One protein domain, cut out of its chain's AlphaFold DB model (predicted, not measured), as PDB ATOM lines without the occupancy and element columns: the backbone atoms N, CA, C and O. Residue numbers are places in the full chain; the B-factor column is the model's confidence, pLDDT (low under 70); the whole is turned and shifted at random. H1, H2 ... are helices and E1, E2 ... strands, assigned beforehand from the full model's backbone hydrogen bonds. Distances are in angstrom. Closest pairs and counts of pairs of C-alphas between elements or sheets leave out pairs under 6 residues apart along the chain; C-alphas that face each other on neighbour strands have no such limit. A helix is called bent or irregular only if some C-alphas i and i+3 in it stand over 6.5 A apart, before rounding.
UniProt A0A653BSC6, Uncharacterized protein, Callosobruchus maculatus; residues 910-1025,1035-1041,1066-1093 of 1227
ATOM      1  N   ILE A 910     313.357 366.693 474.882       83.44
ATOM      2  CA  ILE A 910     314.436 366.213 475.757       83.44
ATOM      3  C   ILE A 910     313.851 365.823 477.121       83.44
ATOM      4  O   ILE A 910     313.297 366.675 477.842       83.44
ATOM      5  N   GLN A 911     314.011 364.540 477.468       84.00
ATOM      6  CA  GLN A 911     313.623 363.962 478.757       84.00
ATOM      7  C   GLN A 911     314.112 364.832 479.934       84.00
ATOM      8  O   GLN A 911     315.241 365.324 479.886       84.00
ATOM      9  N   PRO A 912     313.326 365.015 481.015       88.19
ATOM     10  CA  PRO A 912     313.713 365.855 482.151       88.19
ATOM     11  C   PRO A 912     315.092 365.552 482.754       88.19
ATOM     12  O   PRO A 912     315.823 366.499 483.034       88.19
ATOM     13  N   ALA A 913     315.459 364.273 482.902       88.25
ATOM     14  CA  ALA A 913     316.749 363.850 483.457       88.25
ATOM     15  C   ALA A 913     317.942 364.307 482.595       88.25
ATOM     16  O   ALA A 913     318.926 364.844 483.102       88.25
ATOM     17  N   LEU A 914     317.818 364.199 481.269       89.88
ATOM     18  CA  LEU A 914     318.888 364.507 480.312       89.88
ATOM     19  C   LEU A 914     319.051 366.014 480.027       89.88
ATOM     20  O   LEU A 914     319.899 366.418 479.233       89.88
ATOM     21  N   ARG A 915     318.276 366.892 480.682       91.25
ATOM     22  CA  ARG A 915     318.414 368.352 480.504       91.25
ATOM     23  C   ARG A 915     319.694 368.906 481.116       91.25
ATOM     24  O   ARG A 915     320.266 369.824 480.539       91.25
ATOM     25  N   GLY A 916     320.153 368.336 482.234       90.69
ATOM     26  CA  GLY A 916     321.418 368.728 482.867       90.69
ATOM     27  C   GLY A 916     322.613 368.496 481.940       90.69
ATOM     28  O   GLY A 916     323.443 369.388 481.771       90.69
ATOM     29  N   LEU A 917     322.619 367.350 481.255       91.12
ATOM     30  CA  LEU A 917     323.613 366.959 480.255       91.12
ATOM     31  C   LEU A 917     323.712 367.975 479.099       91.12
ATOM     32  O   LEU A 917     324.811 368.391 478.748       91.12
ATOM     33  N   LYS A 918     322.580 368.460 478.563       89.25
ATOM     34  CA  LYS A 918     322.572 369.515 477.525       89.25
ATOM     35  C   LYS A 918     323.106 370.874 478.009       89.25
ATOM     36  O   LYS A 918     323.488 371.709 477.195       89.25
ATOM     37  N   THR A 919     323.122 371.114 479.319       89.56
ATOM     38  CA  THR A 919     323.677 372.338 479.926       89.56
ATOM     39  C   THR A 919     325.100 372.175 480.470       89.56
ATOM     40  O   THR A 919     325.657 373.138 480.995       89.56
ATOM     41  N   ALA A 920     325.704 370.988 480.360       89.00
ATOM     42  CA  ALA A 920     327.058 370.735 480.836       89.00
ATOM     43  C   ALA A 920     328.095 371.319 479.859       89.00
ATOM     44  O   ALA A 920     328.190 370.902 478.708       89.00
ATOM     45  N   ALA A 921     328.880 372.293 480.324       83.12
ATOM     46  CA  ALA A 921     329.780 373.087 479.480       83.12
ATOM     47  C   ALA A 921     331.164 372.449 479.220       83.12
ATOM     48  O   ALA A 921     331.973 373.027 478.498       83.12
ATOM     49  N   SER A 922     331.468 371.306 479.840       87.69
ATOM     50  CA  SER A 922     332.809 370.703 479.828       87.69
ATOM     51  C   SER A 922     332.762 369.182 480.018       87.69
ATOM     52  O   SER A 922     333.440 368.652 480.899       87.69
ATOM     53  N   LEU A 923     331.915 368.501 479.245       92.81
ATOM     54  CA  LEU A 923     331.801 367.041 479.293       92.81
ATOM     55  C   LEU A 923     333.094 366.364 478.839       92.81
ATOM     56  O   LEU A 923     333.744 366.829 477.900       92.81
ATOM     57  N   ARG A 924     333.433 365.261 479.502       94.19
ATOM     58  CA  ARG A 924     334.576 364.391 479.205       94.19
ATOM     59  C   ARG A 924     334.123 362.946 479.037       94.19
ATOM     60  O   ARG A 924     333.087 362.546 479.564       94.19
ATOM     61  N   TRP A 925     334.939 362.129 478.374       94.25
ATOM     62  CA  TRP A 925     334.729 360.679 478.279       94.25
ATOM     63  C   TRP A 925     334.585 360.027 479.667       94.25
ATOM     64  O   TRP A 925     333.742 359.157 479.864       94.25
ATOM     65  N   SER A 926     335.335 360.521 480.658       93.44
ATOM     66  CA  SER A 926     335.293 360.073 482.057       93.44
ATOM     67  C   SER A 926     333.968 360.312 482.791       93.44
ATOM     68  O   SER A 926     333.765 359.728 483.852       93.44
ATOM     69  N   ASP A 927     333.068 361.149 482.263       94.06
ATOM     70  CA  ASP A 927     331.772 361.442 482.898       94.06
ATOM     71  C   ASP A 927     330.732 360.327 482.653       94.06
ATOM     72  O   ASP A 927     329.607 360.378 483.169       94.06
ATOM     73  N   PHE A 928     331.111 359.318 481.856       95.38
ATOM     74  CA  PHE A 928     330.279 358.208 481.412       95.38
ATOM     75  C   PHE A 928     330.948 356.864 481.723       95.38
ATOM     76  O   PHE A 928     332.029 356.556 481.225       95.38
ATOM     77  N   ALA A 929     330.275 356.015 482.496       95.19
ATOM     78  CA  ALA A 929     330.687 354.624 482.664       95.19
ATOM     79  C   ALA A 929     330.098 353.779 481.524       95.19
ATOM     80  O   ALA A 929     328.885 353.562 481.489       95.19
ATOM     81  N   VAL A 930     330.931 353.324 480.583       94.12
ATOM     82  CA  VAL A 930     330.499 352.426 479.496       94.12
ATOM     83  C   VAL A 930     330.095 351.065 480.066       94.12
ATOM     84  O   VAL A 930     330.843 350.447 480.820       94.12
ATOM     85  N   VAL A 931     328.910 350.595 479.679       91.06
ATOM     86  CA  VAL A 931     328.336 349.314 480.095       91.06
ATOM     87  C   VAL A 931     328.621 348.272 479.016       91.06
ATOM     88  O   VAL A 931     327.986 348.256 477.960       91.06
ATOM     89  N   SER A 932     329.572 347.380 479.291       84.19
ATOM     90  CA  SER A 932     329.805 346.188 478.471       84.19
ATOM     91  C   SER A 932     328.591 345.257 478.524       84.19
ATOM     92  O   SER A 932     328.076 344.956 479.599       84.19
ATOM     93  N   GLY A 933     328.153 344.765 477.367       78.19
ATOM     94  CA  GLY A 933     327.044 343.820 477.240       78.19
ATOM     95  C   GLY A 933     327.158 343.029 475.935       78.19
ATOM     96  O   GLY A 933     327.892 343.458 475.045       78.19
ATOM     97  N   PRO A 934     326.444 341.899 475.781       73.19
ATOM     98  CA  PRO A 934     326.666 340.952 474.680       73.19
ATOM     99  C   PRO A 934     326.470 341.556 473.279       73.19
ATOM    100  O   PRO A 934     327.088 341.096 472.327       73.19
ATOM    101  N   ASN A 935     325.662 342.616 473.170       70.88
ATOM    102  CA  ASN A 935     325.367 343.321 471.920       70.88
ATOM    103  C   ASN A 935     325.953 344.754 471.897       70.88
ATOM    104  O   ASN A 935     325.389 345.628 471.241       70.88
ATOM    105  N   SER A 936     327.023 345.038 472.655       79.50
ATOM    106  CA  SER A 936     327.655 346.367 472.732       79.50
ATOM    107  C   SER A 936     329.186 346.264 472.608       79.50
ATOM    108  O   SER A 936     329.786 345.517 473.382       79.50
ATOM    109  N   PRO A 937     329.842 347.034 471.716       88.75
ATOM    110  CA  PRO A 937     329.258 348.060 470.851       88.75
ATOM    111  C   PRO A 937     328.512 347.517 469.629       88.75
ATOM    112  O   PRO A 937     328.871 346.487 469.064       88.75
ATOM    113  N   VAL A 938     327.534 348.289 469.153       92.12
ATOM    114  CA  VAL A 938     326.978 348.128 467.801       92.12
ATOM    115  C   VAL A 938     327.791 349.000 466.846       92.12
ATOM    116  O   VAL A 938     327.959 350.194 467.093       92.12
ATOM    117  N   LEU A 939     328.309 348.421 465.762       91.69
ATOM    118  CA  LEU A 939     329.133 349.137 464.783       91.69
ATOM    119  C   LEU A 939     328.322 349.509 463.535       91.69
ATOM    120  O   LEU A 939     327.602 348.675 462.987       91.69
ATOM    121  N   ALA A 940     328.481 350.746 463.064       88.94
ATOM    122  CA  ALA A 940     327.908 351.238 461.812       88.94
ATOM    123  C   ALA A 940     328.966 352.056 461.051       88.94
ATOM    124  O   ALA A 940     329.226 353.222 461.356       88.94
ATOM    125  N   GLY A 941     329.637 351.415 460.089       84.94
ATOM    126  CA  GLY A 941     330.765 352.013 459.371       84.94
ATOM    127  C   GLY A 941     331.920 352.335 460.322       84.94
ATOM    128  O   GLY A 941     332.459 351.445 460.975       84.94
ATOM    129  N   HIS A 942     332.293 353.611 460.420       82.62
ATOM    130  CA  HIS A 942     333.340 354.083 461.336       82.62
ATOM    131  C   HIS A 942     332.839 354.430 462.751       82.62
ATOM    132  O   HIS A 942     333.649 354.760 463.617       82.62
ATOM    133  N   ARG A 943     331.527 354.328 463.005       88.81
ATOM    134  CA  ARG A 943     330.892 354.711 464.274       88.81
ATOM    135  C   ARG A 943     330.645 353.508 465.175       88.81
ATOM    136  O   ARG A 943     330.171 352.469 464.712       88.81
ATOM    137  N   ALA A 944     330.925 353.672 466.465       92.69
ATOM    138  CA  ALA A 944     330.643 352.683 467.502       92.69
ATOM    139  C   ALA A 944     329.597 353.224 468.488       92.69
ATOM    140  O   ALA A 944     329.775 354.299 469.065       92.69
ATOM    141  N   PHE A 945     328.513 352.474 468.685       94.81
ATOM    142  CA  PHE A 945     327.439 352.795 469.623       94.81
ATOM    143  C   PHE A 945     327.591 351.963 470.896       94.81
ATOM    144  O   PHE A 945     327.470 350.738 470.852       94.81
ATOM    145  N   HIS A 946     327.823 352.632 472.024       95.00
ATOM    146  CA  HIS A 946     327.992 352.019 473.346       95.00
ATOM    147  C   HIS A 946     326.847 352.411 474.275       95.00
ATOM    148  O   HIS A 946     326.423 353.566 474.281       95.00
ATOM    149  N   GLN A 947     326.385 351.489 475.118       94.88
ATOM    150  CA  GLN A 947     325.531 351.855 476.253       94.88
ATOM    151  C   GLN A 947     326.392 352.406 477.394       94.88
ATOM    152  O   GLN A 947     327.495 351.910 477.627       94.88
ATOM    153  N   ALA A 948     325.917 353.426 478.107       95.12
ATOM    154  CA  ALA A 948     326.660 354.029 479.210       95.12
ATOM    155  C   ALA A 948     325.752 354.613 480.304       95.12
ATOM    156  O   ALA A 948     324.563 354.864 480.100       95.12
ATOM    157  N   LEU A 949     326.344 354.861 481.472       94.56
ATOM    158  CA  LEU A 949     325.743 355.595 482.583       94.56
ATOM    159  C   LEU A 949     326.423 356.958 482.742       94.56
ATOM    160  O   LEU A 949     327.581 357.033 483.154       94.56
ATOM    161  N   TRP A 950     325.690 358.038 482.476       94.00
ATOM    162  CA  TRP A 950     326.100 359.387 482.862       94.00
ATOM    163  C   TRP A 950     325.922 359.572 484.372       94.00
ATOM    164  O   TRP A 950     324.871 359.234 484.931       94.00
ATOM    165  N   SER A 951     326.950 360.106 485.043       85.50
ATOM    166  CA  SER A 951     326.940 360.370 486.496       85.50
ATOM    167  C   SER A 951     326.518 359.157 487.356       85.50
ATOM    168  O   SER A 951     325.892 359.325 488.399       85.50
ATOM    169  N   ALA A 952     326.809 357.934 486.889       81.69
ATOM    170  CA  ALA A 952     326.421 356.643 487.483       81.69
ATOM    171  C   ALA A 952     324.908 356.402 487.726       81.69
ATOM    172  O   ALA A 952     324.551 355.390 488.323       81.69
ATOM    173  N   ALA A 953     324.015 357.285 487.256       86.38
ATOM    174  CA  ALA A 953     322.583 357.251 487.593       86.38
ATOM    175  C   ALA A 953     321.627 357.402 486.393       86.38
ATOM    176  O   ALA A 953     320.417 357.226 486.548       86.38
ATOM    177  N   HIS A 954     322.129 357.760 485.207       90.81
ATOM    178  CA  HIS A 954     321.296 358.039 484.035       90.81
ATOM    179  C   HIS A 954     321.795 357.272 482.810       90.81
ATOM    180  O   HIS A 954     322.902 357.516 482.332       90.81
ATOM    181  N   HIS A 955     320.969 356.358 482.294       93.00
ATOM    182  CA  HIS A 955     321.272 355.616 481.074       93.00
ATOM    183  C   HIS A 955     321.284 356.545 479.852       93.00
ATOM    184  O   HIS A 955     320.380 357.360 479.658       93.00
ATOM    185  N   VAL A 956     322.319 356.404 479.029       94.62
ATOM    186  CA  VAL A 956     322.522 357.110 477.759       94.62
ATOM    187  C   VAL A 956     323.185 356.167 476.756       94.62
ATOM    188  O   VAL A 956     323.805 355.173 477.140       94.62
ATOM    189  N   THR A 957     323.104 356.494 475.472       95.50
ATOM    190  CA  THR A 957     323.840 355.778 474.421       95.50
ATOM    191  C   THR A 957     324.870 356.722 473.801       95.50
ATOM    192  O   THR A 957     324.533 357.828 473.383       95.50
ATOM    193  N   LEU A 958     326.138 356.314 473.762       95.56
ATOM    194  CA  LEU A 958     327.244 357.090 473.198       95.56
ATOM    195  C   LEU A 958     327.506 356.644 471.760       95.56
ATOM    196  O   LEU A 958     327.836 355.482 471.535       95.56
ATOM    197  N   CYS A 959     327.408 357.563 470.801       94.62
ATOM    198  CA  CYS A 959     327.926 357.373 469.449       94.62
ATOM    199  C   CYS A 959     329.337 357.966 469.381       94.62
ATOM    200  O   CYS A 959     329.492 359.185 469.464       94.62
ATOM    201  N   VAL A 960     330.350 357.115 469.222       93.31
ATOM    202  CA  VAL A 960     331.758 357.519 469.111       93.31
ATOM    203  C   VAL A 960     332.203 357.444 467.652       93.31
ATOM    204  O   VAL A 960     332.045 356.407 467.004       93.31
ATOM    205  N   ASP A 961     332.763 358.541 467.145       90.06
ATOM    206  CA  ASP A 961     333.289 358.680 465.784       90.06
ATOM    207  C   ASP A 961     334.723 359.231 465.830       90.06
ATOM    208  O   ASP A 961     334.949 360.350 466.290       90.06
ATOM    209  N   ALA A 962     335.696 358.437 465.379       84.31
ATOM    210  CA  ALA A 962     337.107 358.830 465.282       84.31
ATOM    211  C   ALA A 962     337.542 359.157 463.842       84.31
ATOM    212  O   ALA A 962     338.738 359.253 463.558       84.31
ATOM    213  N   GLY A 963     336.592 359.316 462.914       71.69
ATOM    214  CA  GLY A 963     336.885 359.927 461.624       71.69
ATOM    215  C   GLY A 963     337.397 361.358 461.808       71.69
ATOM    216  O   GLY A 963     337.003 362.057 462.745       71.69
ATOM    217  N   ALA A 964     338.255 361.818 460.893       58.56
ATOM    218  CA  ALA A 964     338.625 363.228 460.834       58.56
ATOM    219  C   ALA A 964     337.343 364.076 460.807       58.56
ATOM    220  O   ALA A 964     336.424 363.780 460.038       58.56
ATOM    221  N   ALA A 965     337.261 365.088 461.675       53.03
ATOM    222  CA  ALA A 965     336.045 365.873 461.855       53.03
ATOM    223  C   ALA A 965     335.662 366.554 460.533       53.03
ATOM    224  O   ALA A 965     336.267 367.557 460.140       53.03
ATOM    225  N   ALA A 966     334.669 365.988 459.840       50.56
ATOM    226  CA  ALA A 966     334.198 366.509 458.569       50.56
ATOM    227  C   ALA A 966     333.719 367.940 458.815       50.56
ATOM    228  O   ALA A 966     332.829 368.177 459.632       50.56
ATOM    229  N   SER A 967     334.371 368.907 458.164       44.44
ATOM    230  CA  SER A 967     334.094 370.324 458.398       44.44
ATOM    231  C   SER A 967     332.596 370.571 458.217       44.44
ATOM    232  O   SER A 967     332.055 370.195 457.182       44.44
ATOM    233  N   ALA A 968     331.934 371.209 459.191       49.66
ATOM    234  CA  ALA A 968     330.469 371.361 459.270       49.66
ATOM    235  C   ALA A 968     329.827 372.241 458.160       49.66
ATOM    236  O   ALA A 968     328.732 372.787 458.308       49.66
ATOM    237  N   LYS A 969     330.518 372.389 457.027       43.66
ATOM    238  CA  LYS A 969     330.119 373.026 455.774       43.66
ATOM    239  C   LYS A 969     329.074 372.175 455.039       43.66
ATOM    240  O   LYS A 969     329.355 371.608 453.991       43.66
ATOM    241  N   GLY A 970     327.865 372.118 455.590       57.31
ATOM    242  CA  GLY A 970     326.728 371.432 454.972       57.31
ATOM    243  C   GLY A 970     326.098 370.392 455.887       57.31
ATOM    244  O   GLY A 970     326.157 369.199 455.607       57.31
ATOM    245  N   ALA A 971     325.469 370.832 456.978       70.44
ATOM    246  CA  ALA A 971     324.510 369.988 457.683       70.44
ATOM    247  C   ALA A 971     323.346 369.664 456.729       70.44
ATOM    248  O   ALA A 971     322.665 370.576 456.251       70.44
ATOM    249  N   LEU A 972     323.140 368.382 456.420       81.62
ATOM    250  CA  LEU A 972     322.060 367.948 455.537       81.62
ATOM    251  C   LEU A 972     320.714 368.133 456.247       81.62
ATOM    252  O   LEU A 972     320.576 367.874 457.443       81.62
ATOM    253  N   ALA A 973     319.687 368.547 455.505       86.00
ATOM    254  CA  ALA A 973     318.345 368.792 456.035       86.00
ATOM    255  C   ALA A 973     317.557 367.476 456.227       86.00
ATOM    256  O   ALA A 973     316.500 367.274 455.635       86.00
ATOM    257  N   LEU A 974     318.101 366.554 457.027       87.25
ATOM    258  CA  LEU A 974     317.603 365.179 457.206       87.25
ATOM    259  C   LEU A 974     316.284 365.089 458.002       87.25
ATOM    260  O   LEU A 974     315.646 364.038 458.023       87.25
ATOM    261  N   GLY A 975     315.861 366.175 458.658       87.06
ATOM    262  CA  GLY A 975     314.577 366.256 459.360       87.06
ATOM    263  C   GLY A 975     314.412 365.178 460.436       87.06
ATOM    264  O   GLY A 975     315.267 365.021 461.307       87.06
ATOM    265  N   SER A 976     313.316 364.419 460.368       87.19
ATOM    266  CA  SER A 976     312.999 363.331 461.304       87.19
ATOM    267  C   SER A 976     313.887 362.083 461.165       87.19
ATOM    268  O   SER A 976     313.783 361.193 462.008       87.19
ATOM    269  N   PHE A 977     314.775 362.030 460.162       92.38
ATOM    270  CA  PHE A 977     315.797 360.985 459.999       92.38
ATOM    271  C   PHE A 977     317.155 361.352 460.626       92.38
ATOM    272  O   PHE A 977     318.081 360.543 460.590       92.38
ATOM    273  N   ALA A 978     317.321 362.552 461.192       89.88
ATOM    274  CA  ALA A 978     318.543 362.911 461.908       89.88
ATOM    275  C   ALA A 978     318.621 362.200 463.273       89.88
ATOM    276  O   ALA A 978     317.658 362.210 464.042       89.88
ATOM    277  N   VAL A 979     319.790 361.651 463.625       88.88
ATOM    278  CA  VAL A 979     320.059 361.198 465.001       88.88
ATOM    279  C   VAL A 979     320.115 362.423 465.921       88.88
ATOM    280  O   VAL A 979     321.045 363.222 465.846       88.88
ATOM    281  N   GLN A 980     319.116 362.587 466.792       87.88
ATOM    282  CA  GLN A 980     319.041 363.729 467.708       87.88
ATOM    283  C   GLN A 980     319.890 363.491 468.965       87.88
ATOM    284  O   GLN A 980     319.420 362.929 469.955       87.88
ATOM    285  N   ALA A 981     321.144 363.945 468.933       91.25
ATOM    286  CA  ALA A 981     321.985 364.008 470.123       91.25
ATOM    287  C   ALA A 981     321.444 365.028 471.146       91.25
ATOM    288  O   ALA A 981     320.959 366.111 470.801       91.25
ATOM    289  N   VAL A 982     321.555 364.692 472.432       93.25
ATOM    290  CA  VAL A 982     321.270 365.607 473.548       93.25
ATOM    291  C   VAL A 982     322.351 366.687 473.623       93.25
ATOM    292  O   VAL A 982     322.047 367.856 473.876       93.25
ATOM    293  N   THR A 983     323.599 366.277 473.390       92.94
ATOM    294  CA  THR A 983     324.809 367.100 473.334       92.94
ATOM    295  C   THR A 983     325.910 366.340 472.583       92.94
ATOM    296  O   THR A 983     325.841 365.115 472.461       92.94
ATOM    297  N   GLU A 984     326.918 367.051 472.091       92.31
ATOM    298  CA  GLU A 984     328.060 366.494 471.364       92.31
ATOM    299  C   GLU A 984     329.339 367.233 471.774       92.31
ATOM    300  O   GLU A 984     329.326 368.451 471.966       92.31
ATOM    301  N   PHE A 985     330.432 366.493 471.952       93.12
ATOM    302  CA  PHE A 985     331.744 367.023 472.328       93.12
ATOM    303  C   PHE A 985     332.860 366.164 471.719       93.12
ATOM    304  O   PHE A 985     332.597 365.067 471.234       93.12
ATOM    305  N   SER A 986     334.108 366.635 471.747       93.19
ATOM    306  CA  SER A 986     335.270 365.840 471.326       93.19
ATOM    307  C   SER A 986     336.228 365.631 472.495       93.19
ATOM    308  O   SER A 986     336.475 366.559 473.264       93.19
ATOM    309  N   ASP A 987     336.778 364.424 472.618       94.62
ATOM    310  CA  ASP A 987     337.708 364.044 473.685       94.62
ATOM    311  C   ASP A 987     338.675 362.943 473.210       94.62
ATOM    312  O   ASP A 987     338.534 362.391 472.119       94.62
ATOM    313  N   LEU A 988     339.670 362.628 474.035       93.62
ATOM    314  CA  LEU A 988     340.547 361.476 473.883       93.62
ATOM    315  C   LEU A 988     339.848 360.214 474.409       93.62
ATOM    316  O   LEU A 988     339.571 360.097 475.602       93.62
ATOM    317  N   VAL A 989     339.592 359.261 473.515       92.88
ATOM    318  CA  VAL A 989     338.919 357.989 473.802       92.88
ATOM    319  C   VAL A 989     339.900 356.832 473.556       92.88
ATOM    320  O   VAL A 989     340.592 356.845 472.536       92.88
ATOM    321  N   PRO A 990     339.993 355.822 474.445       91.69
ATOM    322  CA  PRO A 990     340.825 354.642 474.203       91.69
ATOM    323  C   PRO A 990     340.391 353.875 472.948       91.69
ATOM    324  O   PRO A 990     339.197 353.632 472.753       91.69
ATOM    325  N   GLU A 991     341.354 353.443 472.129       89.88
ATOM    326  CA  GLU A 991     341.128 352.824 470.813       89.88
ATOM    327  C   GLU A 991     340.131 351.652 470.854       89.88
ATOM    328  O   GLU A 991     339.310 351.498 469.952       89.88
ATOM    329  N   LYS A 992     340.125 350.881 471.951       89.44
ATOM    330  CA  LYS A 992     339.185 349.777 472.225       89.44
ATOM    331  C   LYS A 992     337.691 350.133 472.200       89.44
ATOM    332  O   LYS A 992     336.874 349.224 472.084       89.44
ATOM    333  N   TYR A 993     337.319 351.413 472.261       90.44
ATOM    334  CA  TYR A 993     335.930 351.868 472.088       90.44
ATOM    335  C   TYR A 993     335.608 352.330 470.652       90.44
ATOM    336  O   TYR A 993     334.490 352.774 470.389       90.44
ATOM    337  N   LEU A 994     336.547 352.222 469.707       88.38
ATOM    338  CA  LEU A 994     336.375 352.631 468.310       88.38
ATOM    339  C   LEU A 994     336.063 351.447 467.388       88.38
ATOM    340  O   LEU A 994     336.556 350.337 467.575       88.38
ATOM    341  N   ALA A 995     335.322 351.713 466.308       81.38
ATOM    342  CA  ALA A 995     334.902 350.704 465.327       81.38
ATOM    343  C   ALA A 995     336.053 350.028 464.547       81.38
ATOM    344  O   ALA A 995     335.816 349.072 463.814       81.38
ATOM    345  N   ARG A 996     337.291 350.532 464.668       72.12
ATOM    346  CA  ARG A 996     338.474 350.062 463.923       72.12
ATOM    347  C   ARG A 996     339.657 349.668 464.823       72.12
ATOM    348  O   ARG A 996     340.787 349.640 464.345       72.12
ATOM    349  N   SER A 997     339.377 349.389 466.099       68.44
ATOM    350  CA  SER A 997     340.360 349.023 467.125       68.44
ATOM    351  C   SER A 997     341.286 347.876 466.706       68.44
ATOM    352  O   SER A 997     340.822 346.802 466.323       68.44
ATOM    353  N   LYS A 998     342.594 348.076 466.882       67.69
ATOM    354  CA  LYS A 998     343.631 347.031 466.870       67.69
ATOM    355  C   LYS A 998     343.963 346.495 468.271       67.69
ATOM    356  O   LYS A 998     344.905 345.722 468.415       67.69
ATOM    357  N   GLY A 999     343.199 346.883 469.295       62.19
ATOM    358  CA  GLY A 999     343.361 346.412 470.676       62.19
ATOM    359  C   GLY A 999     344.333 347.223 471.538       62.19
ATOM    360  O   GLY A 999     344.677 346.774 472.629       62.19
ATOM    361  N   GLY A1000     344.776 348.400 471.087       69.75
ATOM    362  CA  GLY A1000     345.630 349.284 471.877       69.75
ATOM    363  C   GLY A1000     344.879 350.045 472.978       69.75
ATOM    364  O   GLY A1000     343.703 350.380 472.844       69.75
ATOM    365  N   ASP A1001     345.607 350.414 474.036       78.19
ATOM    366  CA  ASP A1001     345.204 351.472 474.982       78.19
ATOM    367  C   ASP A1001     345.635 352.878 474.506       78.19
ATOM    368  O   ASP A1001     345.720 353.833 475.278       78.19
ATOM    369  N   VAL A1002     345.895 353.019 473.201       89.44
ATOM    370  CA  VAL A1002     346.184 354.301 472.553       89.44
ATOM    371  C   VAL A1002     344.967 355.214 472.693       89.44
ATOM    372  O   VAL A1002     343.846 354.839 472.348       89.44
ATOM    373  N   LEU A1003     345.187 356.429 473.189       91.06
ATOM    374  CA  LEU A1003     344.163 357.467 473.231       91.06
ATOM    375  C   LEU A1003     344.068 358.155 471.868       91.06
ATOM    376  O   LEU A1003     345.027 358.769 471.406       91.06
ATOM    377  N   VAL A1004     342.895 358.077 471.246       91.12
ATOM    378  CA  VAL A1004     342.600 358.664 469.935       91.12
ATOM    379  C   VAL A1004     341.582 359.786 470.116       91.12
ATOM    380  O   VAL A1004     340.624 359.647 470.874       91.12
ATOM    381  N   GLN A1005     341.773 360.914 469.429       92.31
ATOM    382  CA  GLN A1005     340.787 361.992 469.442       92.31
ATOM    383  C   GLN A1005     339.535 361.561 468.666       92.31
ATOM    384  O   GLN A1005     339.611 361.259 467.477       92.31
ATOM    385  N   ALA A1006     338.389 361.564 469.339       91.69
ATOM    386  CA  ALA A1006     337.097 361.200 468.772       91.69
ATOM    387  C   ALA A1006     336.036 362.256 469.106       91.69
ATOM    388  O   ALA A1006     336.174 363.030 470.055       91.69
ATOM    389  N   THR A1007     334.956 362.271 468.329       91.94
ATOM    390  CA  THR A1007     333.724 363.003 468.638       91.94
ATOM    391  C   THR A1007     332.719 362.044 469.268       91.94
ATOM    392  O   THR A1007     332.542 360.916 468.805       91.94
ATOM    393  N   ILE A1008     332.092 362.488 470.354       94.12
ATOM    394  CA  ILE A1008     331.171 361.731 471.192       94.12
ATOM    395  C   ILE A1008     329.818 362.439 471.160       94.12
ATOM    396  O   ILE A1008     329.603 363.458 471.819       94.12
ATOM    397  N   SER A1009     328.899 361.872 470.385       94.19
ATOM    398  CA  SER A1009     327.495 362.280 470.330       94.19
ATOM    399  C   SER A1009     326.728 361.524 471.417       94.19
ATOM    400  O   SER A1009     326.621 360.295 471.361       94.19
ATOM    401  N   VAL A1010     326.205 362.230 472.425       95.38
ATOM    402  CA  VAL A1010     325.472 361.614 473.545       95.38
ATOM    403  C   VAL A1010     323.980 361.613 473.241       95.38
ATOM    404  O   VAL A1010     323.352 362.667 473.112       95.38
ATOM    405  N   LEU A1011     323.407 360.422 473.131       94.62
ATOM    406  CA  LEU A1011     322.014 360.187 472.766       94.62
ATOM    407  C   LEU A1011     321.171 359.856 474.018       94.62
ATOM    408  O   LEU A1011     321.731 359.540 475.073       94.62
ATOM    409  N   PRO A1012     319.827 359.880 473.923       93.50
ATOM    410  CA  PRO A1012     318.957 359.211 474.894       93.50
ATOM    411  C   PRO A1012     319.292 357.716 475.035       93.50
ATOM    412  O   PRO A1012     320.114 357.182 474.291       93.50
ATOM    413  N   TRP A1013     318.640 357.015 475.965       93.31
ATOM    414  CA  TRP A1013     318.818 355.568 476.094       93.31
ATOM    415  C   TRP A1013     318.129 354.824 474.938       93.31
ATOM    416  O   TRP A1013     316.906 354.650 474.912       93.31
ATOM    417  N   LEU A1014     318.930 354.431 473.946       93.12
ATOM    418  CA  LEU A1014     318.480 353.853 472.684       93.12
ATOM    419  C   LEU A1014     319.007 352.426 472.512       93.12
ATOM    420  O   LEU A1014     320.214 352.182 472.524       93.12
ATOM    421  N   GLN A1015     318.104 351.491 472.229       93.19
ATOM    422  CA  GLN A1015     318.449 350.243 471.557       93.19
ATOM    423  C   GLN A1015     318.807 350.577 470.098       93.19
ATOM    424  O   GLN A1015     318.018 351.220 469.402       93.19
ATOM    425  N   ILE A1016     320.000 350.172 469.654       94.00
ATOM    426  CA  ILE A1016     320.536 350.436 468.310       94.00
ATOM    427  C   ILE A1016     320.681 349.113 467.554       94.00
ATOM    428  O   ILE A1016     321.209 348.146 468.097       94.00
ATOM    429  N   HIS A1017     320.272 349.085 466.288       94.94
ATOM    430  CA  HIS A1017     320.553 347.997 465.350       94.94
ATOM    431  C   HIS A1017     321.048 348.548 464.006       94.94
ATOM    432  O   HIS A1017     320.717 349.668 463.615       94.94
ATOM    433  N   THR A1018     321.800 347.737 463.262       94.94
ATOM    434  CA  THR A1018     321.977 347.935 461.814       94.94
ATOM    435  C   THR A1018     320.824 347.254 461.075       94.94
ATOM    436  O   THR A1018     320.129 346.415 461.649       94.94
ATOM    437  N   ILE A1019     320.615 347.559 459.790       95.12
ATOM    438  CA  ILE A1019     319.592 346.862 458.979       95.12
ATOM    439  C   ILE A1019     319.835 345.337 458.980       95.12
ATOM    440  O   ILE A1019     318.886 344.562 459.084       95.12
ATOM    441  N   GLN A1020     321.105 344.911 458.960       93.56
ATOM    442  CA  GLN A1020     321.497 343.506 459.093       93.56
ATOM    443  C   GLN A1020     321.067 342.921 460.447       93.56
ATOM    444  O   GLN A1020     320.246 342.003 460.472       93.56
ATOM    445  N   SER A1021     321.558 343.476 461.567       93.50
ATOM    446  CA  SER A1021     321.311 342.895 462.896       93.50
ATOM    447  C   SER A1021     319.857 343.027 463.352       93.50
ATOM    448  O   SER A1021     319.406 342.239 464.182       93.50
ATOM    449  N   TYR A1022     319.094 343.970 462.792       94.19
ATOM    450  CA  TYR A1022     317.644 344.006 462.958       94.19
ATOM    451  C   TYR A1022     316.945 342.871 462.196       94.19
ATOM    452  O   TYR A1022     316.036 342.258 462.749       94.19
ATOM    453  N   SER A1023     317.387 342.527 460.978       93.12
ATOM    454  CA  SER A1023     316.832 341.371 460.253       93.12
ATOM    455  C   SER A1023     317.068 340.055 461.001       93.12
ATOM    456  O   SER A1023     316.191 339.195 461.038       93.12
ATOM    457  N   ASP A1024     318.229 339.906 461.640       91.88
ATOM    458  CA  ASP A1024     318.577 338.699 462.393       91.88
ATOM    459  C   ASP A1024     317.827 338.643 463.737       91.88
ATOM    460  O   ASP A1024     317.307 337.593 464.118       91.88
ATOM    461  N   HIS A1025     317.626 339.796 464.385       90.56
ATOM    462  CA  HIS A1025     316.695 339.938 465.506       90.56
ATOM    463  C   HIS A1025     315.250 339.559 465.116       90.56
ATOM    464  O   HIS A1025     314.612 338.800 465.845       90.56
ATOM    465  N   GLU A1035     303.261 339.576 461.794       84.44
ATOM    466  CA  GLU A1035     303.846 340.696 462.545       84.44
ATOM    467  C   GLU A1035     305.283 340.980 462.099       84.44
ATOM    468  O   GLU A1035     305.660 342.136 461.914       84.44
ATOM    469  N   THR A1036     306.062 339.924 461.853       87.69
ATOM    470  CA  THR A1036     307.446 340.027 461.377       87.69
ATOM    471  C   THR A1036     307.515 340.729 460.016       87.69
ATOM    472  O   THR A1036     308.310 341.650 459.837       87.69
ATOM    473  N   TRP A1037     306.624 340.393 459.076       89.06
ATOM    474  CA  TRP A1037     306.535 341.102 457.795       89.06
ATOM    475  C   TRP A1037     306.030 342.544 457.926       89.06
ATOM    476  O   TRP A1037     306.430 343.387 457.124       89.06
ATOM    477  N   LYS A1038     305.176 342.857 458.911       91.06
ATOM    478  CA  LYS A1038     304.736 344.238 459.189       91.06
ATOM    479  C   LYS A1038     305.892 345.095 459.713       91.06
ATOM    480  O   LYS A1038     306.101 346.183 459.179       91.06
ATOM    481  N   ASP A1039     306.688 344.578 460.655       92.19
ATOM    482  CA  ASP A1039     307.935 345.206 461.125       92.19
ATOM    483  C   ASP A1039     308.906 345.457 459.945       92.19
ATOM    484  O   ASP A1039     309.368 346.587 459.743       92.19
ATOM    485  N   SER A1040     309.156 344.446 459.098       93.88
ATOM    486  CA  SER A1040     310.019 344.571 457.910       93.88
ATOM    487  C   SER A1040     309.504 345.589 456.889       93.88
ATOM    488  O   SER A1040     310.273 346.430 456.417       93.88
ATOM    489  N   ASN A1041     308.208 345.555 456.557       94.94
ATOM    490  CA  ASN A1041     307.585 346.509 455.634       94.94
ATOM    491  C   ASN A1041     307.653 347.944 456.186       94.94
ATOM    492  O   ASN A1041     307.902 348.881 455.427       94.94
ATOM    493  N   LEU A1066     325.192 349.694 453.560       92.62
ATOM    494  CA  LEU A1066     324.120 350.393 454.281       92.62
ATOM    495  C   LEU A1066     324.558 350.916 455.668       92.62
ATOM    496  O   LEU A1066     323.715 351.208 456.513       92.62
ATOM    497  N   SER A1067     325.870 351.070 455.895       89.88
ATOM    498  CA  SER A1067     326.478 351.586 457.137       89.88
ATOM    499  C   SER A1067     325.988 352.978 457.544       89.88
ATOM    500  O   SER A1067     326.021 353.329 458.722       89.88
ATOM    501  N   CYS A1068     325.508 353.761 456.578       90.88
ATOM    502  CA  CYS A1068     324.932 355.084 456.773       90.88
ATOM    503  C   CYS A1068     323.521 355.076 457.404       90.88
ATOM    504  O   CYS A1068     323.020 356.151 457.735       90.88
ATOM    505  N   PHE A1069     322.898 353.908 457.620       94.81
ATOM    506  CA  PHE A1069     321.581 353.764 458.252       94.81
ATOM    507  C   PHE A1069     321.639 352.957 459.557       94.81
ATOM    508  O   PHE A1069     322.186 351.854 459.604       94.81
ATOM    509  N   VAL A1070     320.983 353.464 460.603       95.50
ATOM    510  CA  VAL A1070     320.769 352.750 461.876       95.50
ATOM    511  C   VAL A1070     319.304 352.781 462.295       95.50
ATOM    512  O   VAL A1070     318.552 353.680 461.925       95.50
ATOM    513  N   LEU A1071     318.905 351.785 463.080       96.38
ATOM    514  CA  LEU A1071     317.576 351.643 463.659       96.38
ATOM    515  C   LEU A1071     317.653 351.898 465.163       96.38
ATOM    516  O   LEU A1071     318.321 351.161 465.884       96.38
ATOM    517  N   CYS A1072     316.964 352.938 465.621       94.62
ATOM    518  CA  CYS A1072     316.972 353.426 466.995       94.62
ATOM    519  C   CYS A1072     315.603 353.209 467.653       94.62
ATOM    520  O   CYS A1072     314.577 353.578 467.082       94.62
ATOM    521  N   LYS A1073     315.571 352.677 468.876       92.94
ATOM    522  CA  LYS A1073     314.348 352.513 469.680       92.94
ATOM    523  C   LYS A1073     314.587 353.008 471.108       92.94
ATOM    524  O   LYS A1073     315.506 352.538 471.771       92.94
ATOM    525  N   GLU A1074     313.774 353.952 471.582       88.94
ATOM    526  CA  GLU A1074     313.848 354.484 472.954       88.94
ATOM    527  C   GLU A1074     313.287 353.438 473.932       88.94
ATOM    528  O   GLU A1074     312.092 353.136 473.894       88.94
ATOM    529  N   MET A1075     314.161 352.836 474.756       83.31
ATOM    530  CA  MET A1075     313.905 351.523 475.381       83.31
ATOM    531  C   MET A1075     312.663 351.456 476.280       83.31
ATOM    532  O   MET A1075     312.046 350.399 476.378       83.31
ATOM    533  N   GLU A1076     312.282 352.569 476.908       77.31
ATOM    534  CA  GLU A1076     311.165 352.651 477.861       77.31
ATOM    535  C   GLU A1076     309.837 353.118 477.234       77.31
ATOM    536  O   GLU A1076     308.832 353.225 477.938       77.31
ATOM    537  N   LYS A1077     309.822 353.473 475.940       74.44
ATOM    538  CA  LYS A1077     308.792 354.375 475.386       74.44
ATOM    539  C   LYS A1077     308.278 353.999 473.998       74.44
ATOM    540  O   LYS A1077     307.075 354.081 473.767       74.44
ATOM    541  N   ASP A1078     309.154 353.628 473.066       79.81
ATOM    542  CA  ASP A1078     308.761 353.325 471.685       79.81
ATOM    543  C   ASP A1078     308.760 351.809 471.441       79.81
ATOM    544  O   ASP A1078     309.747 351.125 471.702       79.81
ATOM    545  N   ASN A1079     307.663 351.268 470.901       85.19
ATOM    546  CA  ASN A1079     307.578 349.846 470.531       85.19
ATOM    547  C   ASN A1079     308.299 349.541 469.205       85.19
ATOM    548  O   ASN A1079     308.881 348.467 469.047       85.19
ATOM    549  N   HIS A1080     308.289 350.500 468.276       90.50
ATOM    550  CA  HIS A1080     308.848 350.381 466.929       90.50
ATOM    551  C   HIS A1080     310.199 351.102 466.819       90.50
ATOM    552  O   HIS A1080     310.459 352.068 467.532       90.50
ATOM    553  N   HIS A1081     311.051 350.662 465.890       93.62
ATOM    554  CA  HIS A1081     312.331 351.320 465.621       93.62
ATOM    555  C   HIS A1081     312.147 352.491 464.645       93.62
ATOM    556  O   HIS A1081     311.483 352.343 463.615       93.62
ATOM    557  N   ARG A1082     312.779 353.633 464.934       94.50
ATOM    558  CA  ARG A1082     312.974 354.738 463.987       94.50
ATOM    559  C   ARG A1082     314.252 354.509 463.192       94.50
ATOM    560  O   ARG A1082     315.301 354.259 463.780       94.50
ATOM    561  N   LEU A1083     314.181 354.620 461.872       96.81
ATOM    562  CA  LEU A1083     315.359 354.627 461.011       96.81
ATOM    563  C   LEU A1083     315.984 356.028 460.992       96.81
ATOM    564  O   LEU A1083     315.281 357.018 460.801       96.81
ATOM    565  N   CYS A1084     317.301 356.103 461.163       95.19
ATOM    566  CA  CYS A1084     318.067 357.344 461.176       95.19
ATOM    567  C   CYS A1084     319.285 357.258 460.241       95.19
ATOM    568  O   CYS A1084     319.854 356.185 460.036       95.19
ATOM    569  N   ILE A1085     319.698 358.408 459.706       93.50
ATOM    570  CA  ILE A1085     320.817 358.570 458.770       93.50
ATOM    571  C   ILE A1085     322.041 359.123 459.516       93.50
ATOM    572  O   ILE A1085     321.954 360.122 460.237       93.50
ATOM    573  N   LEU A1086     323.203 358.505 459.308       89.25
ATOM    574  CA  LEU A1086     324.487 358.912 459.880       89.25
ATOM    575  C   LEU A1086     325.244 359.818 458.900       89.25
ATOM    576  O   LEU A1086     326.068 359.348 458.122       89.25
ATOM    577  N   GLN A1087     324.961 361.127 458.951       77.31
ATOM    578  CA  GLN A1087     325.376 362.106 457.930       77.31
ATOM    579  C   GLN A1087     326.861 362.025 457.512       77.31
ATOM    580  O   GLN A1087     327.180 362.143 456.333       77.31
ATOM    581  N   GLN A1088     327.771 361.814 458.465       65.31
ATOM    582  CA  GLN A1088     329.219 361.823 458.218       65.31
ATOM    583  C   GLN A1088     329.717 360.602 457.417       65.31
ATOM    584  O   GLN A1088     330.825 360.633 456.894       65.31
ATOM    585  N   GLY A1089     328.889 359.560 457.267       55.94
ATOM    586  CA  GLY A1089     329.147 358.401 456.404       55.94
ATOM    587  C   GLY A1089     328.673 358.558 454.952       55.94
ATOM    588  O   GLY A1089     328.671 357.572 454.226       55.94
ATOM    589  N   LEU A1090     328.218 359.749 454.537       61.94
ATOM    590  CA  LEU A1090     327.801 360.036 453.152       61.94
ATOM    591  C   LEU A1090     328.830 360.874 452.369       61.94
ATOM    592  O   LEU A1090     328.661 361.075 451.173       61.94
ATOM    593  N   ALA A1091     329.874 361.376 453.032       53.72
ATOM    594  CA  ALA A1091     330.893 362.259 452.451       53.72
ATOM    595  C   ALA A1091     332.303 361.650 452.562       53.72
ATOM    596  O   ALA A1091     333.274 362.338 452.873       53.72
ATOM    597  N   THR A1092     332.406 360.331 452.394       52.19
ATOM    598  CA  THR A1092     333.679 359.610 452.433       52.19
ATOM    599  C   THR A1092     334.282 359.515 451.036       52.19
ATOM    600  O   THR A1092     333.924 358.610 450.282       52.19
ATOM    601  N   ASP A1093     335.267 360.369 450.746       48.84
ATOM    602  CA  ASP A1093     336.194 360.262 449.599       48.84
ATOM    603  C   ASP A1093     337.160 359.053 449.746       48.84
ATOM    604  O   ASP A1093     338.355 359.122 449.468       48.84
TER     605      ASP A1093
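AT A GLANCE: This is residues 910 to 1025, 1035 to 1041 and 1066 to 1093 of the 1227 residues of an uncharacterized protein of Callosobruchus maculatus (UniProt A0A653BSC6). A strongly twisted sheet of six strands, bent in E3, E5 and E6, stands partly face to face with a small sheet of three strands, E7, E8 and E9, as an uneven sandwich. The short helix H2 packs on the small sheet, and H3 lies beyond it, farthest out. The 151 printed residues include three named helices and nine named strands, in the order H1 E1 E2 E3 E4 E5 E6 E7 H2 H3 E8 E9. The large sheet is branched at E3 and the small one runs E7 E8 E9, with antiparallel neighbours in both. The class is mixed, with under half of the residues in named elements; the whole is compact, with a radius of gyration of the C-alphas of 15.3 A and spans of 44 by 40 by 33 A.

HOW THE PARTS SIT: H1, residues 915 to 918, only grazes the branched sheet. E1, residues 928 to 930, and E2, residues 938 to 940, lie on one side of E3, residues 943 to 950, with N 929 and O 949 3.0 A apart and N 940 and O 943 2.9 A apart. E4, residues 954 to 961, lies on the other side, with N 946 and O 958 at 2.9 A; E2 E3 E4 is a meander, each strand the antiparallel neighbour of the one before. E6, residues 1003 to 1011, is antiparallel to E4, with N 959 and O 1009 at 2.9 A, and forms a hairpin with E5, residues 983 to 990, with N 1006 and O 987 at 2.9 A. E3 bends by 61 degrees at residue 947, E5 by 65 degrees at residue 987 and E6 by 58 degrees at residue 1006. In the other sheet of the sandwich, E8, residues 1069 to 1074, is antiparallel to E7, residues 1014 to 1018, with N 1017 and O 1071 at 2.9 A, and forms a hairpin with E9, residues 1082 to 1085, with N 1084 and O 1070 at 2.8 A. The facing parts of the two sheets are 10.0 A apart centre to centre; the closest C-alphas of E4 and E7 are those of Thr 957 and Leu 1014, 6.0 A. H2, residues 1019 to 1025, is on the small sheet over E7 at a height of 7.3 A, slantwise to the strands at 45 degrees to E7 on the local plane. H3, residues 1035 to 1041, is close to H2 but not clearly touching, with the closest C-alphas, Ser 1023 and Ser 1040, 7.9 A apart. Every O i to N i+4 pair is within hydrogen-bond range in H2 and H3; H1 is too short for such a pair.

IN THESE COORDINATES: H1 begins at C-alpha 915, (318.414, 368.352, 480.504). From first to last C-alpha E3 measures 19.8 A, E4 21.8 A, E5 20.3 A, E6 22.3 A and E8 16.6 A. E9 ends at C-alpha 1085, (320.817, 358.570, 458.770).

THE WHOLE: The C-alphas farthest apart, those of Val 1002 and Glu 1035, are 45.6 A apart. Residues 1026 to 1034 and 1042 to 1065 are not printed, with C-alpha gaps of 13.2 A and 17.0 A. The links E4 to E5 and E5 to E6 are long. Confidence is under 70 at residues 964 to 970, 997 to 1000 and 1088 to 1093.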